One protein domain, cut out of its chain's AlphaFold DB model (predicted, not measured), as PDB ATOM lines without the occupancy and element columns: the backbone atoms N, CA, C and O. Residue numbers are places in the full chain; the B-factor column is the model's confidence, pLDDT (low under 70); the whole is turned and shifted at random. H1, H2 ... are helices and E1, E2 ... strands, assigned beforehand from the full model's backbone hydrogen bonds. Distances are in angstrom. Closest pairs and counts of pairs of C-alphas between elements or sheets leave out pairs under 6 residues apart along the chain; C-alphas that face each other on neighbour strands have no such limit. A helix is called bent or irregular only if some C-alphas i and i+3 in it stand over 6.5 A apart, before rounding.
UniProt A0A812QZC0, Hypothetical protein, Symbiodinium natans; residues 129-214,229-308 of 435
ATOM      1  N   GLU A 129     124.164 130.144 123.336       38.72
ATOM      2  CA  GLU A 129     124.985 130.809 124.357       38.72
ATOM      3  C   GLU A 129     126.082 131.710 123.747       38.72
ATOM      4  O   GLU A 129     126.399 132.771 124.288       38.72
ATOM      5  N   MET A 130     126.593 131.368 122.557       39.00
ATOM      6  CA  MET A 130     127.533 132.192 121.784       39.00
ATOM      7  C   MET A 130     126.862 133.395 121.091       39.00
ATOM      8  O   MET A 130     127.560 134.244 120.527       39.00
ATOM      9  N   GLY A 131     125.531 133.520 121.164       32.97
ATOM     10  CA  GLY A 131     124.776 134.667 120.649       32.97
ATOM     11  C   GLY A 131     124.487 134.614 119.148       32.97
ATOM     12  O   GLY A 131     124.218 135.654 118.542       32.97
ATOM     13  N   TRP A 132     124.530 133.424 118.544       35.59
ATOM     14  CA  TRP A 132     124.272 133.205 117.121       35.59
ATOM     15  C   TRP A 132     122.774 133.172 116.878       35.59
ATOM     16  O   TRP A 132     122.155 132.148 116.613       35.59
ATOM     17  N   ASN A 133     122.161 134.340 116.998       39.88
ATOM     18  CA  ASN A 133     120.760 134.528 116.695       39.88
ATOM     19  C   ASN A 133     120.619 134.705 115.185       39.88
ATOM     20  O   ASN A 133     120.464 135.824 114.686       39.88
ATOM     21  N   LEU A 134     120.678 133.589 114.453       37.94
ATOM     22  CA  LEU A 134     120.193 133.538 113.078       37.94
ATOM     23  C   LEU A 134     118.668 133.556 113.137       37.94
ATOM     24  O   LEU A 134     117.976 132.548 113.007       37.94
ATOM     25  N   ILE A 135     118.141 134.739 113.426       39.56
ATOM     26  CA  ILE A 135     116.714 134.977 113.434       39.56
ATOM     27  C   ILE A 135     116.308 135.096 111.970       39.56
ATOM     28  O   ILE A 135     116.253 136.176 111.389       39.56
ATOM     29  N   TYR A 136     116.061 133.941 111.360       37.19
ATOM     30  CA  TYR A 136     115.394 133.883 110.079       37.19
ATOM     31  C   TYR A 136     113.983 134.430 110.283       37.19
ATOM     32  O   TYR A 136     113.109 133.752 110.825       37.19
ATOM     33  N   TRP A 137     113.770 135.688 109.910       38.97
ATOM     34  CA  TRP A 137     112.432 136.235 109.776       38.97
ATOM     35  C   TRP A 137     111.939 135.933 108.367       38.97
ATOM     36  O   TRP A 137     112.359 136.593 107.421       38.97
ATOM     37  N   PRO A 138     111.033 134.952 108.191       38.03
ATOM     38  CA  PRO A 138     110.355 134.737 106.913       38.03
ATOM     39  C   PRO A 138     109.497 135.936 106.472       38.03
ATOM     40  O   PRO A 138     108.932 135.931 105.381       38.03
ATOM     41  N   LEU A 139     109.376 136.962 107.313       41.12
ATOM     42  CA  LEU A 139     108.573 138.139 107.069       41.12
ATOM     43  C   LEU A 139     109.442 139.311 106.648       41.12
ATOM     44  O   LEU A 139     110.091 139.920 107.486       41.12
ATOM     45  N   CYS A 140     109.328 139.684 105.383       44.00
ATOM     46  CA  CYS A 140     109.066 141.067 104.992       44.00
ATOM     47  C   CYS A 140     108.416 141.026 103.611       44.00
ATOM     48  O   CYS A 140     109.030 141.347 102.608       44.00
ATOM     49  N   VAL A 141     107.185 140.518 103.563       45.47
ATOM     50  CA  VAL A 141     106.307 140.612 102.381       45.47
ATOM     51  C   VAL A 141     105.289 141.750 102.557       45.47
ATOM     52  O   VAL A 141     104.635 142.153 101.607       45.47
ATOM     53  N   ALA A 142     105.176 142.327 103.758       45.78
ATOM     54  CA  ALA A 142     104.233 143.403 104.040       45.78
ATOM     55  C   ALA A 142     104.882 144.491 104.903       45.78
ATOM     56  O   ALA A 142     105.552 144.186 105.893       45.78
ATOM     57  N   GLN A 143     104.619 145.761 104.565       49.50
ATOM     58  CA  GLN A 143     105.018 146.961 105.325       49.50
ATOM     59  C   GLN A 143     104.720 146.860 106.836       49.50
ATOM     60  O   GLN A 143     105.375 147.508 107.648       49.50
ATOM     61  N   THR A 144     103.755 146.028 107.232       45.84
ATOM     62  CA  THR A 144     103.322 145.816 108.619       45.84
ATOM     63  C   THR A 144     104.373 145.147 109.512       45.84
ATOM     64  O   THR A 144     104.420 145.457 110.700       45.84
ATOM     65  N   ALA A 145     105.255 144.297 108.972       54.06
ATOM     66  CA  ALA A 145     106.324 143.648 109.748       54.06
ATOM     67  C   ALA A 145     107.555 144.553 109.961       54.06
ATOM     68  O   ALA A 145     108.429 144.253 110.775       54.06
ATOM     69  N   PHE A 146     107.623 145.691 109.262       64.38
ATOM     70  CA  PHE A 146     108.783 146.578 109.299       64.38
ATOM     71  C   PHE A 146     109.024 147.190 110.688       64.38
ATOM     72  O   PHE A 146     110.167 147.327 111.122       64.38
ATOM     73  N   ALA A 147     107.955 147.489 111.435       64.81
ATOM     74  CA  ALA A 147     108.061 148.000 112.804       64.81
ATOM     75  C   ALA A 147     108.724 146.991 113.757       64.81
ATOM     76  O   ALA A 147     109.490 147.378 114.641       64.81
ATOM     77  N   GLU A 148     108.463 145.700 113.559       64.50
ATOM     78  CA  GLU A 148     109.092 144.636 114.333       64.50
ATOM     79  C   GLU A 148     110.571 144.503 113.946       64.50
ATOM     80  O   GLU A 148     111.418 144.383 114.831       64.50
ATOM     81  N   VAL A 149     110.902 144.615 112.649       65.88
ATOM     82  CA  VAL A 149     112.293 144.528 112.161       65.88
ATOM     83  C   VAL A 149     113.102 145.655 112.780       65.88
ATOM     84  O   VAL A 149     114.160 145.421 113.354       65.88
ATOM     85  N   LEU A 150     112.551 146.869 112.765       68.44
ATOM     86  CA  LEU A 150     113.134 148.023 113.439       68.44
ATOM     87  C   LEU A 150     113.335 147.775 114.939       68.44
ATOM     88  O   LEU A 150     114.373 148.137 115.489       68.44
ATOM     89  N   ALA A 151     112.367 147.161 115.622       67.19
ATOM     90  CA  ALA A 151     112.485 146.851 117.045       67.19
ATOM     91  C   ALA A 151     113.581 145.811 117.341       67.19
ATOM     92  O   ALA A 151     114.258 145.925 118.365       67.19
ATOM     93  N   ALA A 152     113.775 144.828 116.458       66.62
ATOM     94  CA  ALA A 152     114.857 143.855 116.558       66.62
ATOM     95  C   ALA A 152     116.224 144.506 116.287       66.62
ATOM     96  O   ALA A 152     117.141 144.360 117.095       66.62
ATOM     97  N   LEU A 153     116.333 145.294 115.211       72.19
ATOM     98  CA  LEU A 153     117.563 145.977 114.800       72.19
ATOM     99  C   LEU A 153     118.075 146.967 115.855       72.19
ATOM    100  O   LEU A 153     119.277 147.036 116.081       72.19
ATOM    101  N   LYS A 154     117.182 147.651 116.583       69.38
ATOM    102  CA  LYS A 154     117.543 148.577 117.679       69.38
ATOM    103  C   LYS A 154     118.367 147.961 118.811       69.38
ATOM    104  O   LYS A 154     118.927 148.697 119.615       69.38
ATOM    105  N   ARG A 155     118.391 146.631 118.937       71.38
ATOM    106  CA  ARG A 155     119.184 145.937 119.966       71.38
ATOM    107  C   ARG A 155     120.652 145.791 119.572       71.38
ATOM    108  O   ARG A 155     121.467 145.444 120.424       71.38
ATOM    109  N   HIS A 156     120.981 146.031 118.307       74.50
ATOM    110  CA  HIS A 156     122.330 145.901 117.781       74.50
ATOM    111  C   HIS A 156     123.040 147.250 117.793       74.50
ATOM    112  O   HIS A 156     122.437 148.290 117.541       74.50
ATOM    113  N   LYS A 157     124.337 147.217 118.117       76.88
ATOM    114  CA  LYS A 157     125.183 148.413 118.180       76.88
ATOM    115  C   LYS A 157     125.483 148.976 116.792       76.88
ATOM    116  O   LYS A 157     125.588 150.184 116.652       76.88
ATOM    117  N   GLU A 158     125.629 148.090 115.812       85.56
ATOM    118  CA  GLU A 158     125.893 148.429 114.417       85.56
ATOM    119  C   GLU A 158     124.874 147.709 113.538       85.56
ATOM    120  O   GLU A 158     124.619 146.509 113.707       85.56
ATOM    121  N   VAL A 159     124.294 148.448 112.595       87.06
ATOM    122  CA  VAL A 159     123.381 147.902 111.587       87.06
ATOM    123  C   VAL A 159     123.982 148.163 110.217       87.06
ATOM    124  O   VAL A 159     124.284 149.304 109.874       87.06
ATOM    125  N   VAL A 160     124.117 147.108 109.420       90.50
ATOM    126  CA  VAL A 160     124.588 147.156 108.036       90.50
ATOM    127  C   VAL A 160     123.441 146.756 107.124       90.50
ATOM    128  O   VAL A 160     122.811 145.720 107.338       90.50
ATOM    129  N   VAL A 161     123.189 147.534 106.078       91.50
ATOM    130  CA  VAL A 161     122.245 147.152 105.025       91.50
ATOM    131  C   VAL A 161     123.017 146.695 103.796       91.50
ATOM    132  O   VAL A 161     123.804 147.444 103.218       91.50
ATOM    133  N   LEU A 162     122.770 145.457 103.380       92.38
ATOM    134  CA  LEU A 162     123.361 144.836 102.203       92.38
ATOM    135  C   LEU A 162     122.331 144.793 101.073       92.38
ATOM    136  O   LEU A 162     121.421 143.968 101.096       92.38
ATOM    137  N   GLY A 163     122.485 145.654 100.070       91.75
ATOM    138  CA  GLY A 163     121.705 145.607  98.836       91.75
ATOM    139  C   GLY A 163     122.192 144.478  97.925       91.75
ATOM    140  O   GLY A 163     123.198 144.616  97.221       91.75
ATOM    141  N   TRP A 164     121.487 143.351  97.933       90.56
ATOM    142  CA  TRP A 164     121.782 142.174  97.125       90.56
ATOM    143  C   TRP A 164     121.453 142.415  95.645       90.56
ATOM    144  O   TRP A 164     120.310 142.695  95.310       90.56
ATOM    145  N   GLN A 165     122.450 142.315  94.761       87.94
ATOM    146  CA  GLN A 165     122.371 142.699  93.340       87.94
ATOM    147  C   GLN A 165     122.012 144.172  93.077       87.94
ATOM    148  O   GLN A 165     121.655 144.527  91.956       87.94
ATOM    149  N   ALA A 166     122.164 145.057  94.065       88.19
ATOM    150  CA  ALA A 166     121.814 146.470  93.930       88.19
ATOM    151  C   ALA A 166     122.517 147.177  92.753       88.19
ATOM    152  O   ALA A 166     121.980 148.144  92.219       88.19
ATOM    153  N   CYS A 167     123.692 146.712  92.310       88.06
ATOM    154  CA  CYS A 167     124.380 147.329  91.166       88.06
ATOM    155  C   CYS A 167     123.705 147.042  89.817       88.06
ATOM    156  O   CYS A 167     123.934 147.768  88.858       88.06
ATOM    157  N   HIS A 168     122.848 146.023  89.764       84.69
ATOM    158  CA  HIS A 168     122.093 145.620  88.576       84.69
ATOM    159  C   HIS A 168     120.613 145.986  88.663       84.69
ATOM    160  O   HIS A 168     119.864 145.792  87.707       84.69
ATOM    161  N   ASP A 169     120.178 146.509  89.808       84.69
ATOM    162  CA  ASP A 169     118.779 146.776  90.087       84.69
ATOM    163  C   ASP A 169     118.579 148.061  90.890       84.69
ATOM    164  O   ASP A 169     118.741 148.109  92.115       84.69
ATOM    165  N   LEU A 170     118.140 149.097  90.174       83.06
ATOM    166  CA  LEU A 170     117.843 150.409  90.731       83.06
ATOM    167  C   LEU A 170     116.807 150.350  91.861       83.06
ATOM    168  O   LEU A 170     116.914 151.122  92.811       83.06
ATOM    169  N   GLN A 171     115.822 149.450  91.799       82.00
ATOM    170  CA  GLN A 171     114.784 149.390  92.833       82.00
ATOM    171  C   GLN A 171     115.338 148.835  94.143       82.00
ATOM    172  O   GLN A 171     115.095 149.414  95.200       82.00
ATOM    173  N   VAL A 172     116.139 147.763  94.084       85.38
ATOM    174  CA  VAL A 172     116.833 147.243  95.273       85.38
ATOM    175  C   VAL A 172     117.811 148.279  95.819       85.38
ATOM    176  O   VAL A 172     117.870 148.466  97.031       85.38
ATOM    177  N   MET A 173     118.532 148.993  94.951       86.88
ATOM    178  CA  MET A 173     119.410 150.094  95.360       86.88
ATOM    179  C   MET A 173     118.643 151.191  96.116       86.88
ATOM    180  O   MET A 173     119.035 151.566  97.221       86.88
ATOM    181  N   GLN A 174     117.548 151.699  95.544       83.50
ATOM    182  CA  GLN A 174     116.734 152.762  96.143       83.50
ATOM    183  C   GLN A 174     116.124 152.326  97.475       83.50
ATOM    184  O   GLN A 174     116.238 153.044  98.468       83.50
ATOM    185  N   LEU A 175     115.543 151.129  97.515       82.69
ATOM    186  CA  LEU A 175     114.970 150.580  98.733       82.69
ATOM    187  C   LEU A 175     116.027 150.370  99.812       82.69
ATOM    188  O   LEU A 175     115.803 150.730 100.963       82.69
ATOM    189  N   ALA A 176     117.161 149.753  99.475       87.25
ATOM    190  CA  ALA A 176     118.200 149.484 100.456       87.25
ATOM    191  C   ALA A 176     118.681 150.790 101.100       87.25
ATOM    192  O   ALA A 176     118.856 150.836 102.312       87.25
ATOM    193  N   ARG A 177     118.774 151.879 100.329       84.06
ATOM    194  CA  ARG A 177     119.068 153.212 100.871       84.06
ATOM    195  C   ARG A 177     117.956 153.767 101.745       84.06
ATOM    196  O   ARG A 177     118.244 154.261 102.831       84.06
ATOM    197  N   GLU A 178     116.700 153.680 101.316       82.19
ATOM    198  CA  GLU A 178     115.568 154.093 102.152       82.19
ATOM    199  C   GLU A 178     115.583 153.348 103.497       82.19
ATOM    200  O   GLU A 178     115.434 153.953 104.561       82.19
ATOM    201  N   LEU A 179     115.858 152.044 103.461       81.94
ATOM    202  CA  LEU A 179     116.009 151.212 104.645       81.94
ATOM    203  C   LEU A 179     117.207 151.635 105.493       81.94
ATOM    204  O   LEU A 179     117.030 151.746 106.702       81.94
ATOM    205  N   CYS A 180     118.370 151.949 104.905       85.50
ATOM    206  CA  CYS A 180     119.511 152.507 105.643       85.50
ATOM    207  C   CYS A 180     119.100 153.716 106.481       85.50
ATOM    208  O   CYS A 180     119.427 153.780 107.664       85.50
ATOM    209  N   HIS A 181     118.351 154.650 105.890       81.06
ATOM    210  CA  HIS A 181     117.872 155.829 106.606       81.06
ATOM    211  C   HIS A 181     116.858 155.460 107.695       81.06
ATOM    212  O   HIS A 181     116.989 155.904 108.834       81.06
ATOM    213  N   ASN A 182     115.885 154.604 107.379       77.88
ATOM    214  CA  ASN A 182     114.822 154.222 108.311       77.88
ATOM    215  C   ASN A 182     115.330 153.451 109.537       77.88
ATOM    216  O   ASN A 182     114.762 153.596 110.622       77.88
ATOM    217  N   VAL A 183     116.375 152.635 109.367       79.44
ATOM    218  CA  VAL A 183     116.997 151.857 110.451       79.44
ATOM    219  C   VAL A 183     118.174 152.590 111.103       79.44
ATOM    220  O   VAL A 183     118.760 152.050 112.033       79.44
ATOM    221  N   SER A 184     118.509 153.806 110.642       81.19
ATOM    222  CA  SER A 184     119.704 154.558 111.065       81.19
ATOM    223  C   SER A 184     120.990 153.730 110.949       81.19
ATOM    224  O   SER A 184     121.798 153.683 111.868       81.19
ATOM    225  N   SER A 185     121.141 153.032 109.823       82.38
ATOM    226  CA  SER A 185     122.299 152.187 109.546       82.38
ATOM    227  C   SER A 185     123.578 153.009 109.406       82.38
ATOM    228  O   SER A 185     123.580 154.067 108.776       82.38
ATOM    229  N   ASP A 186     124.679 152.471 109.925       81.50
ATOM    230  CA  ASP A 186     126.014 153.058 109.794       81.50
ATOM    231  C   ASP A 186     126.638 152.785 108.415       81.50
ATOM    232  O   ASP A 186     127.493 153.543 107.944       81.50
ATOM    233  N   TYR A 187     126.206 151.702 107.760       86.81
ATOM    234  CA  TYR A 187     126.830 151.160 106.558       86.81
ATOM    235  C   TYR A 187     125.803 150.712 105.521       86.81
ATOM    236  O   TYR A 187     124.959 149.852 105.777       86.81
ATOM    237  N   PHE A 188     125.969 151.211 104.302       90.19
ATOM    238  CA  PHE A 188     125.290 150.700 103.124       90.19
ATOM    239  C   PHE A 188     126.287 149.965 102.228       90.19
ATOM    240  O   PHE A 188     127.295 150.537 101.817       90.19
ATOM    241  N   ILE A 189     126.002 148.708 101.897       90.62
ATOM    242  CA  ILE A 189     126.839 147.907 101.004       90.62
ATOM    243  C   ILE A 189     126.012 147.473  99.798       90.62
ATOM    244  O   ILE A 189     125.098 146.660  99.920       90.62
ATOM    245  N   ALA A 190     126.347 147.990  98.620       90.06
ATOM    246  CA  ALA A 190     125.770 147.532  97.363       90.06
ATOM    247  C   ALA A 190     126.564 146.335  96.825       90.06
ATOM    248  O   ALA A 190     127.792 146.352  96.836       90.06
ATOM    249  N   THR A 191     125.882 145.304  96.325       90.88
ATOM    250  CA  THR A 191     126.536 144.139  95.699       90.88
ATOM    251  C   THR A 191     126.211 144.041  94.213       90.88
ATOM    252  O   THR A 191     125.140 144.456  93.765       90.88
ATOM    253  N   GLY A 192     127.138 143.486  93.437       87.00
ATOM    254  CA  GLY A 192     126.981 143.241  92.004       87.00
ATOM    255  C   GLY A 192     128.317 142.955  91.329       87.00
ATOM    256  O   GLY A 192     129.358 143.001  91.972       87.00
ATOM    257  N   THR A 193     128.308 142.629  90.039       84.31
ATOM    258  CA  THR A 193     129.549 142.369  89.276       84.31
ATOM    259  C   THR A 193     130.196 143.645  88.746       84.31
ATOM    260  O   THR A 193     131.380 143.641  88.424       84.31
ATOM    261  N   GLU A 194     129.425 144.724  88.674       82.38
ATOM    262  CA  GLU A 194     129.827 146.018  88.132       82.38
ATOM    263  C   GLU A 194     129.540 147.116  89.154       82.38
ATOM    264  O   GLU A 194     128.808 146.896  90.121       82.38
ATOM    265  N   ASP A 195     130.141 148.286  88.953       81.50
ATOM    266  CA  ASP A 195     129.778 149.461  89.737       81.50
ATOM    267  C   ASP A 195     128.384 149.939  89.302       81.50
ATOM    268  O   ASP A 195     128.070 149.902  88.109       81.50
ATOM    269  N   PRO A 196     127.524 150.380  90.236       79.94
ATOM    270  CA  PRO A 196     126.229 150.926  89.861       79.94
ATOM    271  C   PRO A 196     126.428 152.191  89.008       79.94
ATOM    272  O   PRO A 196     127.354 152.965  89.280       79.94
ATOM    273  N   PRO A 197     125.551 152.446  88.018       80.12
ATOM    274  CA  PRO A 197     125.589 153.667  87.222       80.12
ATOM    275  C   PRO A 197     125.675 154.918  88.098       80.12
ATOM    276  O   PRO A 197     124.974 155.013  89.105       80.12
ATOM    277  N   GLU A 198     126.481 155.908  87.699       76.69
ATOM    278  CA  GLU A 198     126.675 157.119  88.511       76.69
ATOM    279  C   GLU A 198     125.353 157.825  88.841       76.69
ATOM    280  O   GLU A 198     125.142 158.267  89.967       76.69
ATOM    281  N   ALA A 199     124.427 157.838  87.880       73.94
ATOM    282  CA  ALA A 199     123.089 158.408  88.019       73.94
ATOM    283  C   ALA A 199     122.205 157.700  89.062       73.94
ATOM    284  O   ALA A 199     121.143 158.208  89.414       73.94
ATOM    285  N   TRP A 200     122.591 156.509  89.524       76.62
ATOM    286  CA  TRP A 200     121.881 155.802  90.583       76.62
ATOM    287  C   TRP A 200     122.350 156.237  91.961       76.62
ATOM    288  O   TRP A 200     121.669 155.931  92.936       76.62
ATOM    289  N   TRP A 201     123.489 156.922  92.093       75.06
ATOM    290  CA  TRP A 201     123.864 157.594  93.334       75.06
ATOM    291  C   TRP A 201     122.997 158.833  93.518       75.06
ATOM    292  O   TRP A 201     122.789 159.605  92.588       75.06
ATOM    293  N   LEU A 202     122.449 158.990  94.722       66.38
ATOM    294  CA  LEU A 202     121.699 160.191  95.052       66.38
ATOM    295  C   LEU A 202     122.698 161.346  95.125       66.38
ATOM    296  O   LEU A 202     123.776 161.223  95.710       66.38
ATOM    297  N   SER A 203     122.343 162.483  94.542       73.50
ATOM    298  CA  SER A 203     123.073 163.714  94.812       73.50
ATOM    299  C   SER A 203     122.943 164.076  96.294       73.50
ATOM    300  O   SER A 203     121.950 163.749  96.946       73.50
ATOM    301  N   SER A 204     123.890 164.850  96.824       69.81
ATOM    302  CA  SER A 204     123.837 165.319  98.219       69.81
ATOM    303  C   SER A 204     122.525 166.036  98.576       69.81
ATOM    304  O   SER A 204     122.080 166.001  99.723       69.81
ATOM    305  N   LYS A 205     121.870 166.668  97.591       72.06
ATOM    306  CA  LYS A 205     120.550 167.293  97.753       72.06
ATOM    307  C   LYS A 205     119.421 166.269  97.851       72.06
ATOM    308  O   LYS A 205     118.520 166.456  98.664       72.06
ATOM    309  N   GLU A 206     119.453 165.218  97.039       72.50
ATOM    310  CA  GLU A 206     118.441 164.159  97.069       72.50
ATOM    311  C   GLU A 206     118.574 163.300  98.325       72.50
ATOM    312  O   GLU A 206     117.562 162.965  98.930       72.50
ATOM    313  N   GLU A 207     119.797 163.026  98.785       67.88
ATOM    314  CA  GLU A 207     120.027 162.354 100.071       67.88
ATOM    315  C   GLU A 207     119.501 163.186 101.242       67.88
ATOM    316  O   GLU A 207     118.812 162.661 102.114       67.88
ATOM    317  N   ALA A 208     119.756 164.499 101.243       67.81
ATOM    318  CA  ALA A 208     119.216 165.400 102.257       67.81
ATOM    319  C   ALA A 208     117.679 165.453 102.222       67.81
ATOM    320  O   ALA A 208     117.034 165.466 103.273       67.81
ATOM    321  N   ALA A 209     117.077 165.445 101.030       70.12
ATOM    322  CA  ALA A 209     115.628 165.393 100.868       70.12
ATOM    323  C   ALA A 209     115.044 164.059 101.355       70.12
ATOM    324  O   ALA A 209     114.014 164.061 102.026       70.12
ATOM    325  N   LEU A 210     115.709 162.935 101.078       65.56
ATOM    326  CA  LEU A 210     115.279 161.606 101.507       65.56
ATOM    327  C   LEU A 210     115.411 161.441 103.028       65.56
ATOM    328  O   LEU A 210     114.475 160.974 103.673       65.56
ATOM    329  N   ALA A 211     116.500 161.939 103.620       64.50
ATOM    330  CA  ALA A 211     116.674 162.023 105.069       64.50
ATOM    331  C   ALA A 211     115.608 162.920 105.725       64.50
ATOM    332  O   ALA A 211     115.022 162.549 106.742       64.50
ATOM    333  N   SER A 212     115.297 164.072 105.119       64.19
ATOM    334  CA  SER A 212     114.222 164.958 105.584       64.19
ATOM    335  C   SER A 212     112.848 164.292 105.467       64.19
ATOM    336  O   SER A 212     112.026 164.407 106.376       64.19
ATOM    337  N   ALA A 213     112.579 163.575 104.374       64.12
ATOM    338  CA  ALA A 213     111.322 162.865 104.160       64.12
ATOM    339  C   ALA A 213     111.156 161.698 105.143       64.12
ATOM    340  O   ALA A 213     110.076 161.546 105.710       64.12
ATOM    341  N   ALA A 214     112.217 160.929 105.403       58.62
ATOM    342  CA  ALA A 214     112.239 159.879 106.421       58.62
ATOM    343  C   ALA A 214     111.987 160.453 107.827       58.62
ATOM    344  O   ALA A 214     111.137 159.945 108.558       58.62
ATOM    345  N   SER A 229     125.545 162.584 109.657       57.88
ATOM    346  CA  SER A 229     126.445 161.934 108.719       57.88
ATOM    347  C   SER A 229     125.702 160.839 107.968       57.88
ATOM    348  O   SER A 229     125.059 159.984 108.574       57.88
ATOM    349  N   LEU A 230     125.820 160.870 106.647       65.50
ATOM    350  CA  LEU A 230     125.305 159.842 105.750       65.50
ATOM    351  C   LEU A 230     125.932 158.470 106.063       65.50
ATOM    352  O   LEU A 230     127.086 158.428 106.510       65.50
ATOM    353  N   PRO A 231     125.207 157.361 105.817       78.88
ATOM    354  CA  PRO A 231     125.764 156.023 105.971       78.88
ATOM    355  C   PRO A 231     127.003 155.867 105.090       78.88
ATOM    356  O   PRO A 231     127.029 156.298 103.931       78.88
ATOM    357  N   LYS A 232     128.037 155.212 105.620       83.81
ATOM    358  CA  LYS A 232     129.222 154.882 104.828       83.81
ATOM    359  C   LYS A 232     128.814 153.904 103.742       83.81
ATOM    360  O   LYS A 232     128.340 152.806 104.023       83.81
ATOM    361  N   THR A 233     129.006 154.317 102.503       85.50
ATOM    362  CA  THR A 233     128.600 153.540 101.342       85.50
ATOM    363  C   THR A 233     129.799 152.812 100.756       85.50
ATOM    364  O   THR A 233     130.841 153.421 100.519       85.50
ATOM    365  N   SER A 234     129.656 151.513 100.511       87.12
ATOM    366  CA  SER A 234     130.659 150.706  99.820       87.12
ATOM    367  C   SER A 234     130.024 149.832  98.741       87.12
ATOM    368  O   SER A 234     128.836 149.506  98.782       87.12
ATOM    369  N   VAL A 235     130.828 149.475  97.738       88.81
ATOM    370  CA  VAL A 235     130.443 148.537  96.683       88.81
ATOM    371  C   VAL A 235     131.265 147.275  96.860       88.81
ATOM    372  O   VAL A 235     132.496 147.312  96.891       88.81
ATOM    373  N   LEU A 236     130.575 146.150  96.967       88.50
ATOM    374  CA  LEU A 236     131.172 144.840  97.088       88.50
ATOM    375  C   LEU A 236     130.973 144.078  95.776       88.50
ATOM    376  O   LEU A 236     129.884 143.577  95.481       88.50
ATOM    377  N   LYS A 237     132.049 144.009  94.984       87.31
ATOM    378  CA  LYS A 237     132.042 143.351  93.675       87.31
ATOM    379  C   LYS A 237     131.963 141.836  93.842       87.31
ATOM    380  O   LYS A 237     132.969 141.184  94.116       87.31
ATOM    381  N   LEU A 238     130.761 141.287  93.702       83.06
ATOM    382  CA  LEU A 238     130.469 139.868  93.859       83.06
ATOM    383  C   LEU A 238     129.614 139.364  92.699       83.06
ATOM    384  O   LEU A 238     128.545 139.923  92.430       83.06
ATOM    385  N   PRO A 239     130.012 138.253  92.056       76.25
ATOM    386  CA  PRO A 239     129.087 137.508  91.229       76.25
ATOM    387  C   PRO A 239     127.992 136.949  92.133       76.25
ATOM    388  O   PRO A 239     128.258 136.159  93.036       76.25
ATOM    389  N   HIS A 240     126.740 137.318  91.877       72.69
ATOM    390  CA  HIS A 240     125.595 136.788  92.624       72.69
ATOM    391  C   HIS A 240     125.447 135.260  92.485       72.69
ATOM    392  O   HIS A 240     124.816 134.616  93.321       72.69
ATOM    393  N   LEU A 241     126.069 134.687  91.451       73.94
ATOM    394  CA  LEU A 241     126.124 133.255  91.156       73.94
ATOM    395  C   LEU A 241     127.379 132.573  91.711       73.94
ATOM    396  O   LEU A 241     127.550 131.374  91.491       73.94
ATOM    397  N   ALA A 242     128.240 133.296  92.436       78.31
ATOM    398  CA  ALA A 242     129.455 132.731  93.008       78.31
ATOM    399  C   ALA A 242     129.139 131.504  93.885       78.31
ATOM    400  O   ALA A 242     128.147 131.529  94.631       78.31
ATOM    401  N   PRO A 243     129.960 130.442  93.822       77.94
ATOM    402  CA  PRO A 243     129.801 129.264  94.665       77.94
ATOM    403  C   PRO A 243     129.664 129.624  96.159       77.94
ATOM    404  O   PRO A 243     130.316 130.571  96.612       77.94
ATOM    405  N   PRO A 244     128.830 128.906  96.940       74.62
ATOM    406  CA  PRO A 244     128.642 129.157  98.373       74.62
ATOM    407  C   PRO A 244     129.947 129.278  99.172       74.62
ATOM    408  O   PRO A 244     130.101 130.180  99.990       74.62
ATOM    409  N   ASP A 245     130.917 128.414  98.885       77.44
ATOM    410  CA  ASP A 245     132.227 128.377  99.532       77.44
ATOM    411  C   ASP A 245     133.061 129.645  99.307       77.44
ATOM    412  O   ASP A 245     133.904 129.983 100.134       77.44
ATOM    413  N   GLN A 246     132.787 130.387  98.236       83.75
ATOM    414  CA  GLN A 246     133.453 131.651  97.924       83.75
ATOM    415  C   GLN A 246     132.623 132.858  98.355       83.75
ATOM    416  O   GLN A 246     133.170 133.865  98.806       83.75
ATOM    417  N   LEU A 247     131.300 132.762  98.230       84.62
ATOM    418  CA  LEU A 247     130.406 133.892  98.418       84.62
ATOM    419  C   LEU A 247     130.384 134.378  99.874       84.62
ATOM    420  O   LEU A 247     130.516 135.574 100.119       84.62
ATOM    421  N   GLY A 248     130.251 133.477 100.845       86.50
ATOM    422  CA  GLY A 248     130.160 133.859 102.256       86.50
ATOM    423  C   GLY A 248     131.437 134.493 102.796       86.50
ATOM    424  O   GLY A 248     131.356 135.601 103.334       86.50
ATOM    425  N   PRO A 249     132.626 133.893 102.584       87.94
ATOM    426  CA  PRO A 249     133.880 134.516 102.991       87.94
ATOM    427  C   PRO A 249     134.107 135.861 102.302       87.94
ATOM    428  O   PRO A 249     134.647 136.776 102.918       87.94
ATOM    429  N   ALA A 250     133.677 136.018 101.048       88.25
ATOM    430  CA  ALA A 250     133.797 137.287 100.344       88.25
ATOM    431  C   ALA A 250     132.871 138.371 100.927       88.25
ATOM    432  O   ALA A 250     133.312 139.510 101.083       88.25
ATOM    433  N   ILE A 251     131.643 138.024 101.337       89.12
ATOM    434  CA  ILE A 251     130.758 138.948 102.068       89.12
ATOM    435  C   ILE A 251     131.385 139.347 103.409       89.12
ATOM    436  O   ILE A 251     131.480 140.535 103.703       89.12
ATOM    437  N   LEU A 252     131.872 138.387 104.200       88.75
ATOM    438  CA  LEU A 252     132.481 138.660 105.510       88.75
ATOM    439  C   LEU A 252     133.758 139.509 105.397       88.75
ATOM    440  O   LEU A 252     133.945 140.460 106.158       88.75
ATOM    441  N   LYS A 253     134.618 139.223 104.411       87.19
ATOM    442  CA  LYS A 253     135.802 140.043 104.108       87.19
ATOM    443  C   LYS A 253     135.411 141.441 103.639       87.19
ATOM    444  O   LYS A 253     136.047 142.405 104.053       87.19
ATOM    445  N   GLY A 254     134.354 141.559 102.835       87.50
ATOM    446  CA  GLY A 254     133.789 142.837 102.405       87.50
ATOM    447  C   GLY A 254     133.280 143.683 103.573       87.50
ATOM    448  O   GLY A 254     133.623 144.858 103.665       87.50
ATOM    449  N   LEU A 255     132.542 143.076 104.506       87.12
ATOM    450  CA  LEU A 255     132.064 143.735 105.727       87.12
ATOM    451  C   LEU A 255     133.232 144.268 106.569       87.12
ATOM    452  O   LEU A 255     133.235 145.437 106.955       87.12
ATOM    453  N   ARG A 256     134.266 143.444 106.778       86.81
ATOM    454  CA  ARG A 256     135.479 143.852 107.500       86.81
ATOM    455  C   ARG A 256     136.227 144.975 106.774       86.81
ATOM    456  O   ARG A 256     136.660 145.929 107.412       86.81
ATOM    457  N   ALA A 257     136.359 144.894 105.449       85.00
ATOM    458  CA  ALA A 257     137.010 145.924 104.635       85.00
ATOM    459  C   ALA A 257     136.238 147.253 104.632       85.00
ATOM    460  O   ALA A 257     136.853 148.317 104.595       85.00
ATOM    461  N   ALA A 258     134.907 147.203 104.732       83.00
ATOM    462  CA  ALA A 258     134.061 148.380 104.923       83.00
ATOM    463  C   ALA A 258     134.200 149.002 106.329       83.00
ATOM    464  O   ALA A 258     133.675 150.088 106.572       83.00
ATOM    465  N   GLY A 259     134.929 148.349 107.241       85.12
ATOM    466  CA  GLY A 259     135.141 148.803 108.612       85.12
ATOM    467  C   GLY A 259     134.000 148.447 109.562       85.12
ATOM    468  O   GLY A 259     133.890 149.074 110.613       85.12
ATOM    469  N   CYS A 260     133.156 147.475 109.205       84.00
ATOM    470  CA  CYS A 260     132.136 146.966 110.118       84.00
ATOM    471  C   CYS A 260     132.811 146.196 111.264       84.00
ATOM    472  O   CYS A 260     133.781 145.467 111.032       84.00
ATOM    473  N   GLY A 261     132.313 146.359 112.489       79.50
ATOM    474  CA  GLY A 261     132.843 145.688 113.670       79.50
ATOM    475  C   GLY A 261     132.506 144.196 113.728       79.50
ATOM    476  O   GLY A 261     131.797 143.646 112.888       79.50
ATOM    477  N   ASP A 262     132.991 143.529 114.775       76.69
ATOM    478  CA  ASP A 262     132.795 142.084 114.954       76.69
ATOM    479  C   ASP A 262     131.385 141.710 115.450       76.69
ATOM    480  O   ASP A 262     131.053 140.529 115.538       76.69
ATOM    481  N   SER A 263     130.532 142.687 115.784       75.69
ATOM    482  CA  SER A 263     129.144 142.450 116.196       75.69
ATOM    483  C   SER A 263     128.189 143.425 115.522       75.69
ATOM    484  O   SER A 263     128.173 144.609 115.853       75.69
ATOM    485  N   LEU A 264     127.366 142.910 114.607       83.00
ATOM    486  CA  LEU A 264     126.451 143.721 113.808       83.00
ATOM    487  C   LEU A 264     125.178 142.955 113.427       83.00
ATOM    488  O   LEU A 264     125.147 141.721 113.399       83.00
ATOM    489  N   ALA A 265     124.121 143.700 113.107       83.56
ATOM    490  CA  ALA A 265     122.970 143.174 112.383       83.56
ATOM    491  C   ALA A 265     123.097 143.490 110.892       83.56
ATOM    492  O   ALA A 265     123.344 144.632 110.514       83.56
ATOM    493  N   LEU A 266     122.914 142.480 110.050       86.25
ATOM    494  CA  LEU A 266     122.984 142.579 108.602       86.25
ATOM    495  C   LEU A 266     121.584 142.443 108.009       86.25
ATOM    496  O   LEU A 266     121.025 141.349 107.969       86.25
ATOM    497  N   LEU A 267     121.030 143.544 107.518       86.50
ATOM    498  CA  LEU A 267     119.774 143.556 106.779       86.50
ATOM    499  C   LEU A 267     120.065 143.325 105.293       86.50
ATOM    500  O   LEU A 267     120.581 144.208 104.615       86.50
ATOM    501  N   VAL A 268     119.746 142.141 104.779       87.38
ATOM    502  CA  VAL A 268     119.964 141.786 103.373       87.38
ATOM    503  C   VAL A 268     118.725 142.122 102.560       87.38
ATOM    504  O   VAL A 268     117.718 141.428 102.644       87.38
ATOM    505  N   VAL A 269     118.816 143.152 101.731       86.88
ATOM    506  CA  VAL A 269     117.726 143.655 100.894       86.88
ATOM    507  C   VAL A 269     117.880 143.100  99.486       86.88
ATOM    508  O   VAL A 269     118.917 143.303  98.868       86.88
ATOM    509  N   GLY A 270     116.868 142.422  98.957       84.69
ATOM    510  CA  GLY A 270     116.873 141.930  97.576       84.69
ATOM    511  C   GLY A 270     115.474 141.893  96.967       84.69
ATOM    512  O   GLY A 270     114.484 142.211  97.634       84.69
ATOM    513  N   ARG A 271     115.385 141.490  95.694       73.88
ATOM    514  CA  ARG A 271     114.106 141.069  95.110       73.88
ATOM    515  C   ARG A 271     113.805 139.638  95.502       73.88
ATOM    516  O   ARG A 271     114.713 138.818  95.638       73.88
ATOM    517  N   ALA A 272     112.522 139.351  95.663       67.94
ATOM    518  CA  ALA A 272     112.029 138.060  96.091       67.94
ATOM    519  C   ALA A 272     112.878 137.427  97.205       67.94
ATOM    520  O   ALA A 272     113.348 138.087  98.133       67.94
ATOM    521  N   PHE A 273     113.105 136.125  97.107       65.81
ATOM    522  CA  PHE A 273     113.891 135.376  98.075       65.81
ATOM    523  C   PHE A 273     115.367 135.315  97.720       65.81
ATOM    524  O   PHE A 273     116.098 134.548  98.338       65.81
ATOM    525  N   GLN A 274     115.852 136.167  96.812       71.25
ATOM    526  CA  GLN A 274     117.276 136.205  96.483       71.25
ATOM    527  C   GLN A 274     118.142 136.526  97.703       71.25
ATOM    528  O   GLN A 274     119.269 136.045  97.793       71.25
ATOM    529  N   SER A 275     117.606 137.279  98.671       71.56
ATOM    530  CA  SER A 275     118.252 137.550  99.960       71.56
ATOM    531  C   SER A 275     118.491 136.284 100.795       71.56
ATOM    532  O   SER A 275     119.328 136.301 101.694       71.56
ATOM    533  N   ARG A 276     117.845 135.148 100.484       71.94
ATOM    534  CA  ARG A 276     118.088 133.862 101.158       71.94
ATOM    535  C   ARG A 276     119.455 133.287 100.852       71.94
ATOM    536  O   ARG A 276     120.077 132.741 101.753       71.94
ATOM    537  N   ARG A 277     119.934 133.397  99.613       77.06
ATOM    538  CA  ARG A 277     121.244 132.860  99.233       77.06
ATOM    539  C   ARG A 277     122.368 133.431 100.104       77.06
ATOM    540  O   ARG A 277     123.039 132.638 100.760       77.06
ATOM    541  N   PRO A 278     122.578 134.759 100.186       79.44
ATOM    542  CA  PRO A 278     123.606 135.308 101.060       79.44
ATOM    543  C   PRO A 278     123.353 134.963 102.534       79.44
ATOM    544  O   PRO A 278     124.318 134.672 103.226       79.44
ATOM    545  N   VAL A 279     122.104 134.887 103.016       79.25
ATOM    546  CA  VAL A 279     121.806 134.448 104.399       79.25
ATOM    547  C   VAL A 279     122.285 133.014 104.654       79.25
ATOM    548  O   VAL A 279     123.009 132.768 105.618       79.25
ATOM    549  N   SER A 280     121.911 132.070 103.789       73.75
ATOM    550  CA  SER A 280     122.277 130.655 103.909       73.75
ATOM    551  C   SER A 280     123.786 130.458 103.834       73.75
ATOM    552  O   SER A 280     124.360 129.695 104.609       73.75
ATOM    553  N   VAL A 281     124.435 131.172 102.916       79.69
ATOM    554  CA  VAL A 281     125.878 131.074 102.730       79.69
ATOM    555  C   VAL A 281     126.636 131.715 103.896       79.69
ATOM    556  O   VAL A 281     127.602 131.132 104.378       79.69
ATOM    557  N   LEU A 282     126.179 132.862 104.405       79.81
ATOM    558  CA  LEU A 282     126.760 133.484 105.595       79.81
ATOM    559  C   LEU A 282     126.649 132.574 106.814       79.81
ATOM    560  O   LEU A 282     127.635 132.414 107.522       79.81
ATOM    561  N   ASN A 283     125.501 131.927 107.025       72.44
ATOM    562  CA  ASN A 283     125.339 130.962 108.113       72.44
ATOM    563  C   ASN A 283     126.397 129.847 108.047       72.44
ATOM    564  O   ASN A 283     127.039 129.517 109.041       72.44
ATOM    565  N   TRP A 284     126.625 129.297 106.852       73.44
ATOM    566  CA  TRP A 284     127.648 128.274 106.656       73.44
ATOM    567  C   TRP A 284     129.065 128.808 106.893       73.44
ATOM    568  O   TRP A 284     129.855 128.160 107.575       73.44
ATOM    569  N   SER A 285     129.391 129.990 106.366       78.44
ATOM    570  CA  SER A 285     130.731 130.568 106.504       78.44
ATOM    571  C   SER A 285     131.058 130.983 107.923       78.44
ATOM    572  O   SER A 285     132.185 130.785 108.357       78.44
ATOM    573  N   LEU A 286     130.090 131.518 108.661       75.31
ATOM    574  CA  LEU A 286     130.306 131.917 110.040       75.31
ATOM    575  C   LEU A 286     130.736 130.702 110.896       75.31
ATOM    576  O   LEU A 286     131.626 130.822 111.728       75.31
ATOM    577  N   ARG A 287     130.228 129.494 110.618       69.19
ATOM    578  CA  ARG A 287     130.630 128.260 111.327       69.19
ATOM    579  C   ARG A 287     132.084 127.832 111.109       69.19
ATOM    580  O   ARG A 287     132.552 126.922 111.789       69.19
ATOM    581  N   GLN A 288     132.793 128.428 110.154       74.38
ATOM    582  CA  GLN A 288     134.214 128.158 109.970       74.38
ATOM    583  C   GLN A 288     135.026 128.856 111.060       74.38
ATOM    584  O   GLN A 288     134.744 130.005 111.391       74.38
ATOM    585  N   GLU A 289     136.071 128.194 111.569       70.62
ATOM    586  CA  GLU A 289     136.916 128.705 112.663       70.62
ATOM    587  C   GLU A 289     137.376 130.155 112.442       70.62
ATOM    588  O   GLU A 289     137.325 130.950 113.379       70.62
ATOM    589  N   GLU A 290     137.715 130.528 111.198       75.12
ATOM    590  CA  GLU A 290     138.135 131.885 110.800       75.12
ATOM    591  C   GLU A 290     137.115 132.987 111.154       75.12
ATOM    592  O   GLU A 290     137.499 134.147 111.307       75.12
ATOM    593  N   PHE A 291     135.827 132.654 111.279       73.94
ATOM    594  CA  PHE A 291     134.733 133.613 111.461       73.94
ATOM    595  C   PHE A 291     133.930 133.403 112.750       73.94
ATOM    596  O   PHE A 291     132.982 134.146 113.002       73.94
ATOM    597  N   THR A 292     134.327 132.446 113.593       70.25
ATOM    598  CA  THR A 292     133.634 132.107 114.852       70.25
ATOM    599  C   THR A 292     133.579 133.244 115.875       70.25
ATOM    600  O   THR A 292     132.725 133.245 116.761       70.25
ATOM    601  N   HIS A 293     134.459 134.238 115.768       73.00
ATOM    602  CA  HIS A 293     134.446 135.423 116.629       73.00
ATOM    603  C   HIS A 293     133.410 136.475 116.210       73.00
ATOM    604  O   HIS A 293     133.127 137.383 116.992       73.00
ATOM    605  N   LEU A 294     132.842 136.371 115.003       73.31
ATOM    606  CA  LEU A 294     131.863 137.325 114.487       73.31
ATOM    607  C   LEU A 294     130.460 137.017 115.021       73.31
ATOM    608  O   LEU A 294     129.926 135.924 114.844       73.31
ATOM    609  N   ARG A 295     129.816 138.021 115.617       74.19
ATOM    610  CA  ARG A 295     128.418 137.966 116.061       74.19
ATOM    611  C   ARG A 295     127.526 138.667 115.049       74.19
ATOM    612  O   ARG A 295     127.309 139.876 115.137       74.19
ATOM    613  N   LEU A 296     127.013 137.891 114.100       77.38
ATOM    614  CA  LEU A 296     126.199 138.386 112.997       77.38
ATOM    615  C   LEU A 296     124.738 137.941 113.133       77.38
ATOM    616  O   LEU A 296     124.448 136.747 113.127       77.38
ATOM    617  N   SER A 297     123.808 138.896 113.172       73.94
ATOM    618  CA  SER A 297     122.376 138.613 112.995       73.94
ATOM    619  C   SER A 297     121.953 139.004 111.589       73.94
ATOM    620  O   SER A 297     121.966 140.184 111.258       73.94
ATOM    621  N   VAL A 298     121.591 138.031 110.751       75.06
ATOM    622  CA  VAL A 298     121.221 138.287 109.351       75.06
ATOM    623  C   VAL A 298     119.703 138.295 109.195       75.06
ATOM    624  O   VAL A 298     119.047 137.304 109.507       75.06
ATOM    625  N   LEU A 299     119.151 139.392 108.676       75.81
ATOM    626  CA  LEU A 299     117.726 139.562 108.412       75.81
ATOM    627  C   LEU A 299     117.492 139.710 106.902       75.81
ATOM    628  O   LEU A 299     117.913 140.713 106.328       75.81
ATOM    629  N   PRO A 300     116.833 138.751 106.229       75.12
ATOM    630  CA  PRO A 300     116.420 138.935 104.842       75.12
ATOM    631  C   PRO A 300     115.237 139.908 104.742       75.12
ATOM    632  O   PRO A 300     114.263 139.799 105.482       75.12
ATOM    633  N   TYR A 301     115.294 140.817 103.775       74.69
ATOM    634  CA  TYR A 301     114.219 141.726 103.394       74.69
ATOM    635  C   TYR A 301     113.965 141.613 101.887       74.69
ATOM    636  O   TYR A 301     114.886 141.758 101.081       74.69
ATOM    637  N   SER A 302     112.715 141.347 101.506       72.56
ATOM    638  CA  SER A 302     112.286 141.237 100.109       72.56
ATOM    639  C   SER A 302     111.411 142.429  99.750       72.56
ATOM    640  O   SER A 302     110.371 142.625 100.367       72.56
ATOM    641  N   TRP A 303     111.785 143.202  98.730       63.38
ATOM    642  CA  TRP A 303     110.922 144.291  98.249       63.38
ATOM    643  C   TRP A 303     109.681 143.779  97.525       63.38
ATOM    644  O   TRP A 303     108.562 144.199  97.800       63.38
ATOM    645  N   ASP A 304     109.914 142.865  96.587       64.94
ATOM    646  CA  ASP A 304     108.900 142.321  95.704       64.94
ATOM    647  C   ASP A 304     109.041 140.799  95.693       64.94
ATOM    648  O   ASP A 304     109.917 140.268  95.005       64.94
ATOM    649  N   PRO A 305     108.223 140.087  96.483       58.28
ATOM    650  CA  PRO A 305     108.257 138.637  96.552       58.28
ATOM    651  C   PRO A 305     107.920 137.953  95.227       58.28
ATOM    652  O   PRO A 305     108.278 136.795  95.045       58.28
ATOM    653  N   ARG A 306     107.230 138.642  94.314       55.16
ATOM    654  CA  ARG A 306     106.690 138.050  93.083       55.16
ATOM    655  C   ARG A 306     107.681 138.106  91.924       55.16
ATOM    656  O   ARG A 306     107.520 137.390  90.940       55.16
ATOM    657  N   PHE A 307     108.713 138.935  92.035       58.09
ATOM    658  CA  PHE A 307     109.670 139.143  90.963       58.09
ATOM    659  C   PHE A 307     110.803 138.113  90.995       58.09
ATOM    660  O   PHE A 307     111.642 138.128  91.894       58.09
ATOM    661  N   VAL A 308     110.895 137.273  89.962       57.28
ATOM    662  CA  VAL A 308     112.031 136.364  89.757       57.28
ATOM    663  C   VAL A 308     112.736 136.709  88.450       57.28
ATOM    664  O   VAL A 308     112.101 136.870  87.408       57.28
TER     665      VAL A 308
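What this domain is: This is residues 129 to 214 and 229 to 308 of the 435 residues of the protein "Hypothetical protein" of Symbiodinium natans (UniProt A0A812QZC0). A strongly twisted sheet of five parallel strands makes the core, sandwiched between helices on both faces: H4 and H5 cover one face, H1 and H2 the other. H3 lies off the sheet, beyond H2 and packed on it, while the first residues, 129 to 142, are a long stretch with no named element on the outside of the body. The printed part has 166 residues, with five named helices and five named strands in the order H1 E1 H2 E2 H3 E3 H4 E4 H5 E5. The sheet runs E3 E2 E1 E4 E5, and the class is mixed, helices and strands. The whole is compact, with a radius of gyration of the C-alphas of 14.8 A and spans of 44 by 34 by 33 A.

Where its parts are: After residues 129 to 142, H1 is residues 143 to 153, 15.8 A long, beginning at C-alpha 143 at (105.018, 146.961, 105.325). It is irregular, but only just: C-alphas 144 and 147 are 6.7 A apart. E1 is residues 159 to 163, 13.1 A, and its C-alpha 163 is at (121.705, 145.607, 98.836). H2 is residues 170 to 182, 18.2 A, and E2 is residues 187 to 192, 16.6 A. H3 is residues 204 to 214, 15.2 A. Beyond the cut, E3 is residues 232 to 237, 16.3 A. H4 is residues 244 to 257, 19.8 A; it is neither bent nor irregular, but only just, with C-alphas 245 and 248 6.5 A apart. E4 is residues 263 to 270, 22.3 A. H5 is residues 272 to 286, 23.8 A, and is irregular: C-alphas 272 and 275 are 7.3 A apart. E5 is residues 295 to 302, 22.9 A, ending at C-alpha 302 at (112.286, 141.237, 100.109).

How they stand to each other: E3 and E5 are the edge strands. N 190 and O 234 of E2 and E3 are 2.9 A apart, within hydrogen-bond range, as are N 163 and O 189 of E1 and E2 at 2.8 A, N 267 and O 160 of E4 and E1 at 2.8 A, and N 301 and O 268 of E5 and E4 at 2.7 A. E1, H2, E2 and E4, H5, E5 are strand-helix-strand units, two parallel neighbour strands with a helix between, each with a right-handed crossover. E3, H4, E4 is a split unit, with E2 and E1 between its strands in the sheet, also right-handed. The whole has three layers, helices on both faces of a sheet. H2 runs along the strands at a height over the sheet of 7.9 A; its closest C-alphas to E1 are those of Ala 176 and Gly 163, 5.5 A. H1, on the same face, has a height of 10.4 A and stands at 9 degrees to E5 on the local plane. H1 and H2 are only just apart, at 8.2 A. H3 is not on the sheet but touches H2, which touches it with residues 178 to 182 alone; the closest C-alphas are those of His 181 and Ala 211, 6.5 A apart, and the two helices stand at a steep tilt of 61 degrees, the same way. On the opposite face, H5 lies over E4 and E5 at a height of 8.6 A. H4 touches H5 about perpendicular, at 82 degrees, the closest C-alphas being those of Gly 248 and Leu 282, 4.8 A. Every O i to N i+4 pair is within hydrogen-bond range in H2 and H3, against 5 of 7 in H1, 9 of 10 in H4 and 8 of 11 in H5.

The domain as a whole: The C-alphas farthest apart, those of Glu 129 and Ala 199, are 45.7 A apart. Residues 215 to 228 are not printed, and C-alphas 214 and 229 are 14.5 A apart across this cut, in the link from H3 to E3. Of the links printed whole, E2 to H3 is long. The mean pLDDT of the printed part is 74.2; 45 residues are under 70, among them 129 to 152, 210 to 214 and 303 to 308.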